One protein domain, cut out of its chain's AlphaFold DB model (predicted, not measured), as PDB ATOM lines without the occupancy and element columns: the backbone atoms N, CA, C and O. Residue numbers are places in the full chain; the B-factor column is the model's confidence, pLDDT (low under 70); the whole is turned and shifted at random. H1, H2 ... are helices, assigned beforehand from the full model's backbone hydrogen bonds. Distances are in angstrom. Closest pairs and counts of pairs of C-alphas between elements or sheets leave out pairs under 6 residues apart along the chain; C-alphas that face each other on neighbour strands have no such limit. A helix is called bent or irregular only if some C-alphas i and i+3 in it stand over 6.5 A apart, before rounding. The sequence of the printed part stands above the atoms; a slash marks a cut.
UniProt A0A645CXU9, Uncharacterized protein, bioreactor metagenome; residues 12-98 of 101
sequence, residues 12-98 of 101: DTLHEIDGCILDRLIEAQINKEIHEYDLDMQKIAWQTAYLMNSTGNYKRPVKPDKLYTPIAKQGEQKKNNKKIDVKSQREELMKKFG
ATOM      1  N   ASP A  12      60.351 -56.158  47.024       72.75
ATOM      2  CA  ASP A  12      60.533 -57.544  47.458       72.75
ATOM      3  C   ASP A  12      59.737 -58.512  46.573       72.75
ATOM      4  O   ASP A  12      60.258 -59.519  46.099       72.75
ATOM      5  N   THR A  13      58.504 -58.138  46.227       73.00
ATOM      6  CA  THR A  13      57.642 -58.933  45.342       73.00
ATOM      7  C   THR A  13      58.129 -58.982  43.892       73.00
ATOM      8  O   THR A  13      57.756 -59.892  43.157       73.00
ATOM      9  N   LEU A  14      58.969 -58.037  43.455       71.12
ATOM     10  CA  LEU A  14      59.511 -58.026  42.095       71.12
ATOM     11  C   LEU A  14      60.515 -59.165  41.868       71.12
ATOM     12  O   LEU A  14      60.525 -59.756  40.791       71.12
ATOM     13  N   HIS A  15      61.338 -59.478  42.872       71.94
ATOM     14  CA  HIS A  15      62.365 -60.527  42.781       71.94
ATOM     15  C   HIS A  15      61.800 -61.943  42.904       71.94
ATOM     16  O   HIS A  15      62.458 -62.905  42.514       71.94
ATOM     17  N   GLU A  16      60.583 -62.073  43.432       81.44
ATOM     18  CA  GLU A  16      59.878 -63.351  43.567       81.44
ATOM     19  C   GLU A  16      59.116 -63.750  42.294       81.44
ATOM     20  O   GLU A  16      58.750 -64.915  42.121       81.44
ATOM     21  N   ILE A  17      58.857 -62.795  41.399       81.38
ATOM     22  CA  ILE A  17      58.053 -63.015  40.198       81.38
ATOM     23  C   ILE A  17      58.897 -63.620  39.075       81.38
ATOM     24  O   ILE A  17      59.997 -63.169  38.766       81.38
ATOM     25  N   ASP A  18      58.328 -64.626  38.411       84.44
ATOM     26  CA  ASP A  18      58.901 -65.212  37.202       84.44
ATOM     27  C   ASP A  18      58.999 -64.170  36.072       84.44
ATOM     28  O   ASP A  18      58.054 -63.419  35.812       84.44
ATOM     29  N   GLY A  19      60.121 -64.160  35.348       80.06
ATOM     30  CA  GLY A  19      60.385 -63.209  34.266       80.06
ATOM     31  C   GLY A  19      59.290 -63.211  33.196       80.06
ATOM     32  O   GLY A  19      58.877 -62.155  32.727       80.06
ATOM     33  N   CYS A  20      58.710 -64.377  32.891       84.50
ATOM     34  CA  CYS A  20      57.590 -64.473  31.953       84.50
ATOM     35  C   CYS A  20      56.312 -63.766  32.442       84.50
ATOM     36  O   CYS A  20      55.503 -63.311  31.632       84.50
ATOM     37  N   ILE A  21      56.088 -63.704  33.755       83.00
ATOM     38  CA  ILE A  21      54.953 -62.986  34.345       83.00
ATOM     39  C   ILE A  21      55.244 -61.485  34.338       83.00
ATOM     40  O   ILE A  21      54.354 -60.706  33.995       83.00
ATOM     41  N   LEU A  22      56.482 -61.091  34.645       83.31
ATOM     42  CA  LEU A  22      56.910 -59.696  34.587       83.31
ATOM     43  C   LEU A  22      56.729 -59.109  33.180       83.31
ATOM     44  O   LEU A  22      56.123 -58.047  33.042       83.31
ATOM     45  N   ASP A  23      57.143 -59.834  32.139       84.56
ATOM     46  CA  ASP A  23      56.960 -59.412  30.744       84.56
ATOM     47  C   ASP A  23      55.481 -59.166  30.409       84.56
ATOM     48  O   ASP A  23      55.125 -58.138  29.830       84.56
ATOM     49  N   ARG A  24      54.587 -60.067  30.837       84.31
ATOM     50  CA  ARG A  24      53.136 -59.921  30.624       84.31
ATOM     51  C   ARG A  24      52.553 -58.724  31.366       84.31
ATOM     52  O   ARG A  24      51.633 -58.084  30.862       84.31
ATOM     53  N   LEU A  25      53.051 -58.435  32.566       84.12
ATOM     54  CA  LEU A  25      52.622 -57.277  33.348       84.12
ATOM     55  C   LEU A  25      53.064 -55.966  32.691       84.12
ATOM     56  O   LEU A  25      52.262 -55.036  32.599       84.12
ATOM     57  N   ILE A  26      54.297 -55.910  32.185       84.25
ATOM     58  CA  ILE A  26      54.813 -54.759  31.435       84.25
ATOM     59  C   ILE A  26      53.983 -54.547  30.165       84.25
ATOM     60  O   ILE A  26      53.524 -53.435  29.903       84.25
ATOM     61  N   GLU A  27      53.727 -55.611  29.403       87.19
ATOM     62  CA  GLU A  27      52.902 -55.542  28.194       87.19
ATOM     63  C   GLU A  27      51.481 -55.049  28.507       87.19
ATOM     64  O   GLU A  27      50.947 -54.180  27.813       87.19
ATOM     65  N   ALA A  28      50.870 -55.548  29.584       84.75
ATOM     66  CA  ALA A  28      49.553 -55.102  30.024       84.75
ATOM     67  C   ALA A  28      49.538 -53.612  30.406       84.75
ATOM     68  O   ALA A  28      48.593 -52.905  30.049       84.75
ATOM     69  N   GLN A  29      50.580 -53.120  31.085       85.38
ATOM     70  CA  GLN A  29      50.703 -51.710  31.454       85.38
ATOM     71  C   GLN A  29      50.845 -50.810  30.220       85.38
ATOM     72  O   GLN A  29      50.140 -49.806  30.113       85.38
ATOM     73  N   ILE A  30      51.679 -51.196  29.254       87.00
ATOM     74  CA  ILE A  30      51.827 -50.463  27.988       87.00
ATOM     75  C   ILE A  30      50.488 -50.417  27.241       87.00
ATOM     76  O   ILE A  30      50.043 -49.354  26.807       87.00
ATOM     77  N   ASN A  31      49.805 -51.557  27.129       87.25
ATOM     78  CA  ASN A  31      48.507 -51.635  26.459       87.25
ATOM     79  C   ASN A  31      47.446 -50.764  27.142       87.25
ATOM     80  O   ASN A  31      46.612 -50.163  26.461       87.25
ATOM     81  N   LYS A  32      47.485 -50.662  28.475       86.50
ATOM     82  CA  LYS A  32      46.611 -49.772  29.240       86.50
ATOM     83  C   LYS A  32      46.865 -48.309  28.889       86.50
ATOM     84  O   LYS A  32      45.918 -47.608  28.553       86.50
ATOM     85  N   GLU A  33      48.115 -47.859  28.949       88.38
ATOM     86  CA  GLU A  33      48.469 -46.465  28.655       88.38
ATOM     87  C   GLU A  33      48.077 -46.080  27.226       88.38
ATOM     88  O   GLU A  33      47.498 -45.018  26.997       88.38
ATOM     89  N   ILE A  34      48.301 -46.983  26.269       89.25
ATOM     90  CA  ILE A  34      47.857 -46.810  24.883       89.25
ATOM     91  C   ILE A  34      46.331 -46.675  24.809       89.25
ATOM     92  O   ILE A  34      45.827 -45.820  24.079       89.25
ATOM     93  N   HIS A  35      45.587 -47.501  25.549       89.81
ATOM     94  CA  HIS A  35      44.128 -47.463  25.543       89.81
ATOM     95  C   HIS A  35      43.569 -46.181  26.172       89.81
ATOM     96  O   HIS A  35      42.666 -45.566  25.608       89.81
ATOM     97  N   GLU A  36      44.116 -45.752  27.311       92.12
ATOM     98  CA  GLU A  36      43.725 -44.502  27.972       92.12
ATOM     99  C   GLU A  36      44.014 -43.295  27.072       92.12
ATOM    100  O   GLU A  36      43.140 -42.449  26.865       92.12
ATOM    101  N   TYR A  37      45.189 -43.268  26.440       92.62
ATOM    102  CA  TYR A  37      45.552 -42.222  25.490       92.62
ATOM    103  C   TYR A  37      44.633 -42.194  24.257       92.62
ATOM    104  O   TYR A  37      44.199 -41.121  23.837       92.62
ATOM    105  N   ASP A  38      44.293 -43.354  23.682       93.50
ATOM    106  CA  ASP A  38      43.360 -43.457  22.549       93.50
ATOM    107  C   ASP A  38      41.976 -42.897  22.909       93.50
ATOM    108  O   ASP A  38      41.400 -42.125  22.139       93.50
ATOM    109  N   LEU A  39      41.460 -43.212  24.102       93.12
ATOM    110  CA  LEU A  39      40.186 -42.674  24.583       93.12
ATOM    111  C   LEU A  39      40.223 -41.151  24.733       93.12
ATOM    112  O   LEU A  39      39.268 -40.469  24.350       93.12
ATOM    113  N   ASP A  40      41.308 -40.602  25.268       95.50
ATOM    114  CA  ASP A  40      41.437 -39.157  25.438       95.50
ATOM    115  C   ASP A  40      41.593 -38.433  24.099       95.50
ATOM    116  O   ASP A  40      40.936 -37.415  23.872       95.50
ATOM    117  N   MET A  41      42.339 -39.004  23.152       94.88
ATOM    118  CA  MET A  41      42.411 -38.478  21.786       94.88
ATOM    119  C   MET A  41      41.052 -38.499  21.085       94.88
ATOM    120  O   MET A  41      40.690 -37.530  20.415       94.88
ATOM    121  N   GLN A  42      40.254 -39.553  21.275       94.31
ATOM    122  CA  GLN A  42      38.888 -39.598  20.753       94.31
ATOM    123  C   GLN A  42      38.016 -38.484  21.346       94.31
ATOM    124  O   GLN A  42      37.316 -37.795  20.598       94.31
ATOM    125  N   LYS A  43      38.068 -38.257  22.666       95.19
ATOM    126  CA  LYS A  43      37.323 -37.165  23.319       95.19
ATOM    127  C   LYS A  43      37.748 -35.796  22.787       95.19
ATOM    128  O   LYS A  43      36.887 -34.978  22.466       95.19
ATOM    129  N   ILE A  44      39.053 -35.559  22.646       95.75
ATOM    130  CA  ILE A  44      39.590 -34.299  22.114       95.75
ATOM    131  C   ILE A  44      39.139 -34.099  20.668       95.75
ATOM    132  O   ILE A  44      38.689 -33.010  20.314       95.75
ATOM    133  N   ALA A  45      39.192 -35.137  19.833       94.31
ATOM    134  CA  ALA A  45      38.701 -35.072  18.459       94.31
ATOM    135  C   ALA A  45      37.210 -34.703  18.406       94.31
ATOM    136  O   ALA A  45      36.811 -33.866  17.596       94.31
ATOM    137  N   TRP A  46      36.393 -35.260  19.301       93.62
ATOM    138  CA  TRP A  46      34.983 -34.891  19.436       93.62
ATOM    139  C   TRP A  46      34.790 -33.422  19.816       93.62
ATOM    140  O   TRP A  46      34.065 -32.700  19.130       93.62
ATOM    141  N   GLN A  47      35.462 -32.964  20.872       94.94
ATOM    142  CA  GLN A  47      35.380 -31.578  21.339       94.94
ATOM    143  C   GLN A  47      35.860 -30.591  20.271       94.94
ATOM    144  O   GLN A  47      35.223 -29.569  20.026       94.94
ATOM    145  N   THR A  48      36.948 -30.930  19.587       93.56
ATOM    146  CA  THR A  48      37.550 -30.094  18.548       93.56
ATOM    147  C   THR A  48      36.638 -30.014  17.329       93.56
ATOM    148  O   THR A  48      36.371 -28.919  16.843       93.56
ATOM    149  N   ALA A  49      36.080 -31.141  16.872       93.00
ATOM    150  CA  ALA A  49      35.093 -31.150  15.793       93.00
ATOM    151  C   ALA A  49      33.865 -30.303  16.148       93.00
ATOM    152  O   ALA A  49      33.386 -29.529  15.320       93.00
ATOM    153  N   TYR A  50      33.376 -30.415  17.385       92.56
ATOM    154  CA  TYR A  50      32.250 -29.619  17.860       92.56
ATOM    155  C   TYR A  50      32.570 -28.123  17.855       92.56
ATOM    156  O   TYR A  50      31.789 -27.330  17.326       92.56
ATOM    157  N   LEU A  51      33.737 -27.736  18.374       92.75
ATOM    158  CA  LEU A  51      34.187 -26.350  18.393       92.75
ATOM    159  C   LEU A  51      34.327 -25.795  16.970       92.75
ATOM    160  O   LEU A  51      33.759 -24.751  16.664       92.75
ATOM    161  N   MET A  52      35.011 -26.520  16.081       90.94
ATOM    162  CA  MET A  52      35.202 -26.135  14.677       90.94
ATOM    163  C   MET A  52      33.873 -25.960  13.939       90.94
ATOM    164  O   MET A  52      33.730 -25.044  13.136       90.94
ATOM    165  N   ASN A  53      32.884 -26.808  14.219       91.44
ATOM    166  CA  ASN A  53      31.556 -26.673  13.625       91.44
ATOM    167  C   ASN A  53      30.778 -25.491  14.216       91.44
ATOM    168  O   ASN A  53      30.038 -24.824  13.497       91.44
ATOM    169  N   SER A  54      30.968 -25.211  15.504       89.81
ATOM    170  CA  SER A  54      30.279 -24.132  16.219       89.81
ATOM    171  C   SER A  54      30.803 -22.742  15.856       89.81
ATOM    172  O   SER A  54      30.053 -21.775  15.924       89.81
ATOM    173  N   THR A  55      32.062 -22.614  15.421       89.00
ATOM    174  CA  THR A  55      32.634 -21.322  15.000       89.00
ATOM    175  C   THR A  55      32.120 -20.824  13.643       89.00
ATOM    176  O   THR A  55      32.490 -19.735  13.217       89.00
ATOM    177  N   GLY A  56      31.277 -21.597  12.941       78.50
ATOM    178  CA  GLY A  56      30.637 -21.185  11.684       78.50
ATOM    179  C   GLY A  56      31.582 -21.066  10.482       78.50
ATOM    180  O   GLY A  56      31.154 -20.682   9.397       78.50
ATOM    181  N   ASN A  57      32.860 -21.423  10.643       78.31
ATOM    182  CA  ASN A  57      33.891 -21.192   9.630       78.31
ATOM    183  C   ASN A  57      33.906 -22.252   8.508       78.31
ATOM    184  O   ASN A  57      34.555 -22.074   7.477       78.31
ATOM    185  N   TYR A  58      33.195 -23.371   8.687       80.00
ATOM    186  CA  TYR A  58      33.203 -24.495   7.750       80.00
ATOM    187  C   TYR A  58      31.869 -24.650   7.011       80.00
ATOM    188  O   TYR A  58      30.819 -24.831   7.617       80.00
ATOM    189  N   LYS A  59      31.928 -24.699   5.669       80.38
ATOM    190  CA  LYS A  59      30.763 -24.973   4.795       80.38
ATOM    191  C   LYS A  59      30.169 -26.376   4.978       80.38
ATOM    192  O   LYS A  59      29.049 -26.630   4.547       80.38
ATOM    193  N   ARG A  60      30.943 -27.320   5.520       85.94
ATOM    194  CA  ARG A  60      30.526 -28.705   5.773       85.94
ATOM    195  C   ARG A  60      30.940 -29.096   7.188       85.94
ATOM    196  O   ARG A  60      32.071 -28.779   7.557       85.94
ATOM    197  N   PRO A  61      30.099 -29.833   7.930       85.81
ATOM    198  CA  PRO A  61      30.442 -30.257   9.277       85.81
ATOM    199  C   PRO A  61      31.662 -31.187   9.258       85.81
ATOM    200  O   PRO A  61      31.730 -32.160   8.495       85.81
ATOM    201  N   VAL A  62      32.635 -30.877  10.108       89.62
ATOM    202  CA  VAL A  62      33.792 -31.718  10.401       89.62
ATOM    203  C   VAL A  62      33.329 -32.841  11.324       89.62
ATOM    204  O   VAL A  62      32.728 -32.592  12.368       89.62
ATOM    205  N   LYS A  63      33.580 -34.090  10.922       90.62
ATOM    206  CA  LYS A  63      33.313 -35.270  11.753       90.62
ATOM    207  C   LYS A  63      34.548 -35.590  12.609       90.62
ATOM    208  O   LYS A  63      35.649 -35.493  12.069       90.62
ATOM    209  N   PRO A  64      34.386 -36.039  13.865       89.31
ATOM    210  CA  PRO A  64      35.498 -36.446  14.734       89.31
ATOM    211  C   PRO A  64      36.421 -37.490  14.090       89.31
ATOM    212  O   PRO A  64      37.637 -37.367  14.176       89.31
ATOM    213  N   ASP A  65      35.854 -38.438  13.333       88.25
ATOM    214  CA  ASP A  65      36.611 -39.480  12.616       88.25
ATOM    215  C   ASP A  65      37.599 -38.927  11.570       88.25
ATOM    216  O   ASP A  65      38.518 -39.626  11.148       88.25
ATOM    217  N   LYS A  66      37.411 -37.680  11.110       87.62
ATOM    218  CA  LYS A  66      38.368 -37.008  10.216       87.62
ATOM    219  C   LYS A  66      39.567 -36.424  10.959       87.62
ATOM    220  O   LYS A  66      40.577 -36.155  10.320       87.62
ATOM    221  N   LEU A  67      39.427 -36.171  12.259       88.19
ATOM    222  CA  LEU A  67      40.471 -35.589  13.100       88.19
ATOM    223  C   LEU A  67      41.325 -36.680  13.746       88.19
ATOM    224  O   LEU A  67      42.539 -36.537  13.821       88.19
ATOM    225  N   TYR A  68      40.701 -37.778  14.171       92.19
ATOM    226  CA  TYR A  68      41.403 -38.899  14.780       92.19
ATOM    227  C   TYR A  68      40.754 -40.230  14.399       92.19
ATOM    228  O   TYR A  68      39.531 -40.367  14.419       92.19
ATOM    229  N   THR A  69      41.579 -41.221  14.062       90.44
ATOM    230  CA  THR A  69      41.132 -42.600  13.829       90.44
ATOM    231  C   THR A  69      41.556 -43.460  15.021       90.44
ATOM    232  O   THR A  69      42.766 -43.614  15.215       90.44
ATOM    233  N   PRO A  70      40.601 -44.051  15.767       88.62
ATOM    234  CA  PRO A  70      40.892 -44.947  16.884       88.62
ATOM    235  C   PRO A  70      41.867 -46.053  16.504       88.62
ATOM    236  O   PRO A  70      41.735 -46.637  15.421       88.62
ATOM    237  N   ILE A  71      42.789 -46.398  17.401       85.56
ATOM    238  CA  ILE A  71      43.816 -47.425  17.161       85.56
ATOM    239  C   ILE A  71      43.186 -48.755  16.716       85.56
ATOM    240  O   ILE A  71      43.656 -49.372  15.758       85.56
ATOM    241  N   ALA A  72      42.049 -49.140  17.308       82.00
ATOM    242  CA  ALA A  72      41.298 -50.340  16.928       82.00
ATOM    243  C   ALA A  72      40.889 -50.374  15.438       82.00
ATOM    244  O   ALA A  72      40.837 -51.441  14.832       82.00
ATOM    245  N   LYS A  73      40.634 -49.210  14.823       78.56
ATOM    246  CA  LYS A  73      40.226 -49.079  13.413       78.56
ATOM    247  C   LYS A  73      41.406 -48.873  12.454       78.56
ATOM    248  O   LYS A  73      41.252 -49.055  11.246       78.56
ATOM    249  N   GLN A  74      42.595 -48.525  12.950       76.00
ATOM    250  CA  GLN A  74      43.782 -48.322  12.105       76.00
ATOM    251  C   GLN A  74      44.277 -49.628  11.457       76.00
ATOM    252  O   GLN A  74      44.765 -49.614  10.324       76.00
ATOM    253  N   GLY A  75      44.104 -50.770  12.135       64.19
ATOM    254  CA  GLY A  75      44.455 -52.090  11.597       64.19
ATOM    255  C   GLY A  75      43.635 -52.492  10.363       64.19
ATOM    256  O   GLY A  75      44.150 -53.154   9.462       64.19
ATOM    257  N   GLU A  76      42.383 -52.037  10.273       57.81
ATOM    258  CA  GLU A  76      41.488 -52.319   9.144       57.81
ATOM    259  C   GLU A  76      41.778 -51.419   7.934       57.81
ATOM    260  O   GLU A  76      41.718 -51.865   6.785       57.81
ATOM    261  N   GLN A  77      42.180 -50.166   8.166       52.69
ATOM    262  CA  GLN A  77      42.463 -49.210   7.090       52.69
ATOM    263  C   GLN A  77      43.696 -49.586   6.250       52.69
ATOM    264  O   GLN A  77      43.718 -49.322   5.044       52.69
ATOM    265  N   LYS A  78      44.690 -50.279   6.828       51.12
ATOM    266  CA  LYS A  78      45.852 -50.782   6.069       51.12
ATOM    267  C   LYS A  78      45.495 -51.863   5.042       51.12
ATOM    268  O   LYS A  78      46.254 -52.040   4.094       51.12
ATOM    269  N   LYS A  79      44.355 -52.553   5.171       50.72
ATOM    270  CA  LYS A  79      43.913 -53.559   4.183       50.72
ATOM    271  C   LYS A  79      43.170 -52.966   2.984       50.72
ATOM    272  O   LYS A  79      43.121 -53.612   1.942       50.72
ATOM    273  N   ASN A  80      42.625 -51.752   3.099       48.34
ATOM    274  CA  ASN A  80      41.841 -51.135   2.021       48.34
ATOM    275  C   ASN A  80      42.644 -50.206   1.103       48.34
ATOM    276  O   ASN A  80      42.215 -49.949  -0.022       48.34
ATOM    277  N   ASN A  81      43.826 -49.747   1.515       52.31
ATOM    278  CA  ASN A  81      44.683 -48.956   0.640       52.31
ATOM    279  C   ASN A  81      45.616 -49.858  -0.176       52.31
ATOM    280  O   ASN A  81      46.632 -50.324   0.327       52.31
ATOM    281  N   LYS A  82      45.274 -49.989  -1.470       54.00
ATOM    282  CA  LYS A  82      46.036 -50.570  -2.598       54.00
ATOM    283  C   LYS A  82      45.757 -52.040  -2.948       54.00
ATOM    284  O   LYS A  82      46.673 -52.849  -3.047       54.00
ATOM    285  N   LYS A  83      44.532 -52.333  -3.403       53.22
ATOM    286  CA  LYS A  83      44.420 -53.079  -4.672       53.22
ATOM    287  C   LYS A  83      44.765 -52.100  -5.793       53.22
ATOM    288  O   LYS A  83      43.888 -51.454  -6.349       53.22
ATOM    289  N   ILE A  84      46.060 -51.899  -6.031       60.38
ATOM    290  CA  ILE A  84      46.515 -51.239  -7.254       60.38
ATOM    291  C   ILE A  84      45.987 -52.092  -8.406       60.38
ATOM    292  O   ILE A  84      46.301 -53.280  -8.482       60.38
ATOM    293  N   ASP A  85      45.149 -51.512  -9.258       68.25
ATOM    294  CA  ASP A  85      44.717 -52.176 -10.480       68.25
ATOM    295  C   ASP A  85      45.918 -52.249 -11.429       68.25
ATOM    296  O   ASP A  85      46.272 -51.291 -12.111       68.25
ATOM    297  N   VAL A  86      46.605 -53.391 -11.414       70.12
ATOM    298  CA  VAL A  86      47.825 -53.645 -12.197       70.12
ATOM    299  C   VAL A  86      47.587 -53.402 -13.693       70.12
ATOM    300  O   VAL A  86      48.530 -53.090 -14.420       70.12
ATOM    301  N   LYS A  87      46.337 -53.501 -14.166       73.25
ATOM    302  CA  LYS A  87      45.986 -53.258 -15.569       73.25
ATOM    303  C   LYS A  87      46.130 -51.791 -15.964       73.25
ATOM    304  O   LYS A  87      46.770 -51.524 -16.977       73.25
ATOM    305  N   SER A  88      45.625 -50.857 -15.158       74.50
ATOM    306  CA  SER A  88      45.689 -49.426 -15.486       74.50
ATOM    307  C   SER A  88      47.130 -48.910 -15.505       74.50
ATOM    308  O   SER A  88      47.532 -48.216 -16.434       74.50
ATOM    309  N   GLN A  89      47.962 -49.357 -14.559       75.69
ATOM    310  CA  GLN A  89      49.389 -49.017 -14.546       75.69
ATOM    311  C   GLN A  89      50.160 -49.643 -15.714       75.69
ATOM    312  O   GLN A  89      51.083 -49.028 -16.251       75.69
ATOM    313  N   ARG A  90      49.792 -50.859 -16.136       77.56
ATOM    314  CA  ARG A  90      50.412 -51.515 -17.293       77.56
ATOM    315  C   ARG A  90      50.085 -50.778 -18.591       77.56
ATOM    316  O   ARG A  90      50.979 -50.611 -19.414       77.56
ATOM    317  N   GLU A  91      48.854 -50.301 -18.753       81.12
ATOM    318  CA  GLU A  91      48.449 -49.482 -19.904       81.12
ATOM    319  C   GLU A  91      49.160 -48.122 -19.931       81.12
ATOM    320  O   GLU A  91      49.616 -47.686 -20.991       81.12
ATOM    321  N   GLU A  92      49.320 -47.468 -18.778       81.12
ATOM    322  CA  GLU A  92      50.086 -46.221 -18.668       81.12
ATOM    323  C   GLU A  92      51.566 -46.418 -19.023       81.12
ATOM    324  O   GLU A  92      52.141 -45.614 -19.761       81.12
ATOM    325  N   LEU A  93      52.183 -47.512 -18.562       80.94
ATOM    326  CA  LEU A  93      53.566 -47.851 -18.901       80.94
ATOM    327  C   LEU A  93      53.717 -48.201 -20.387       80.94
ATOM    328  O   LEU A  93      54.641 -47.709 -21.031       80.94
ATOM    329  N   MET A  94      52.800 -48.983 -20.964       79.38
ATOM    330  CA  MET A  94      52.837 -49.317 -22.394       79.38
ATOM    331  C   MET A  94      52.702 -48.077 -23.286       79.38
ATOM    332  O   MET A  94      53.444 -47.953 -24.261       79.38
ATOM    333  N   LYS A  95      51.841 -47.119 -22.910       82.56
ATOM    334  CA  LYS A  95      51.750 -45.813 -23.585       82.56
ATOM    335  C   LYS A  95      53.039 -45.003 -23.450       82.56
ATOM    336  O   LYS A  95      53.494 -44.428 -24.432       82.56
ATOM    337  N   LYS A  96      53.645 -44.973 -22.260       79.75
ATOM    338  CA  LYS A  96      54.864 -44.193 -21.991       79.75
ATOM    339  C   LYS A  96      56.100 -44.727 -22.725       79.75
ATOM    340  O   LYS A  96      56.955 -43.937 -23.107       79.75
ATOM    341  N   PHE A  97      56.185 -46.041 -22.933       82.75
ATOM    342  CA  PHE A  97      57.303 -46.696 -23.626       82.75
ATOM    343  C   PHE A  97      57.028 -47.006 -25.108       82.75
ATOM    344  O   PHE A  97      57.871 -47.617 -25.760       82.75
ATOM    345  N   GLY A  98      55.879 -46.588 -25.657       67.38
ATOM    346  CA  GLY A  98      55.579 -46.717 -27.088       67.38
ATOM    347  C   GLY A  98      55.464 -48.162 -27.589       67.38
ATOM    348  O   GLY A  98      55.696 -48.420 -28.764       67.38
TER     349      GLY A  98
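AT A GLANCE: This is residues 12 to 98 of the 101 residues of an uncharacterized protein of bioreactor metagenome (UniProt A0A645CXU9). One long straight helix, H2, makes the backbone of an open, flat shape; after its end, residues 55 to 70 fold back along its last part as far as its middle, near Asp 38, and from there H3 and then H4 lead away from it as an arm. The short H1 sits beyond the first end of H2, and no two of the helices pack together. The printed part has 87 residues with four named helices, in the order H1, H2, H3, H4, and no named strand; the class is all helix. The whole is extended, with a radius of gyration of the C-alphas of 23.1 A, and the C-alphas span 75 by 46 by 16 A.

IN THESE COORDINATES: H2, the longest helix, holds residues 19 to 54 and measures 52.5 A from C-alpha 19 at (60.385, -63.209, 34.266) to C-alpha 54 at (30.279, -24.132, 16.219). Before it comes H1, residues 12 to 16, 7.0 A long, with C-alpha 12 at (60.533, -57.544, 47.458). H3, residues 71 to 80, is 15.7 A long. H3 is neither bent nor irregular, but only just: C-alphas 72 and 75 are 6.4 A apart. H4, residues 86 to 96, is 15.3 A long and ends with C-alpha 96 at (54.864, -44.193, -21.991).

HOW THE PARTS SIT: H2 touches no helix. H2 and H3 are close but not clearly touching, with 1 pair of C-alphas within 8 A; the closest C-alphas are those of Asp 38 and Ile 71, 6.7 A apart. Their lines stand about perpendicular, at 82 degrees, and their centres are 16.4 A apart. H1 and H2 are only just apart, with their closest C-alphas at 8.1 A. H4 is apart from H1, from H2 and from H3, and H1 is apart from H3. In H2 and H4 every O i to N i+4 pair is within hydrogen-bond range. In H1 0 of 1 such pairs and 1 of 2 O i to N i+3 pairs are within range, and in H3 1 of 6 and 5 of 7.

THE WHOLE: The two C-alphas farthest apart are those of Asp 12 and Gly 98, at 75.5 A. The printed part runs from residue 12 to residue 98 without a cut. The link from H2 to H3, 16 residues, is long, while the links from H1 to H2 and from H3 to H4 are tight. Residues 78 to 98, of which 78 to 80 belong to H3 and 86 to 96 to H4, stand free, and so do residues 54 to 60. The mean pLDDT of the printed part is 81.5; it is under 70 at residues 75 to 85 and at residue 98.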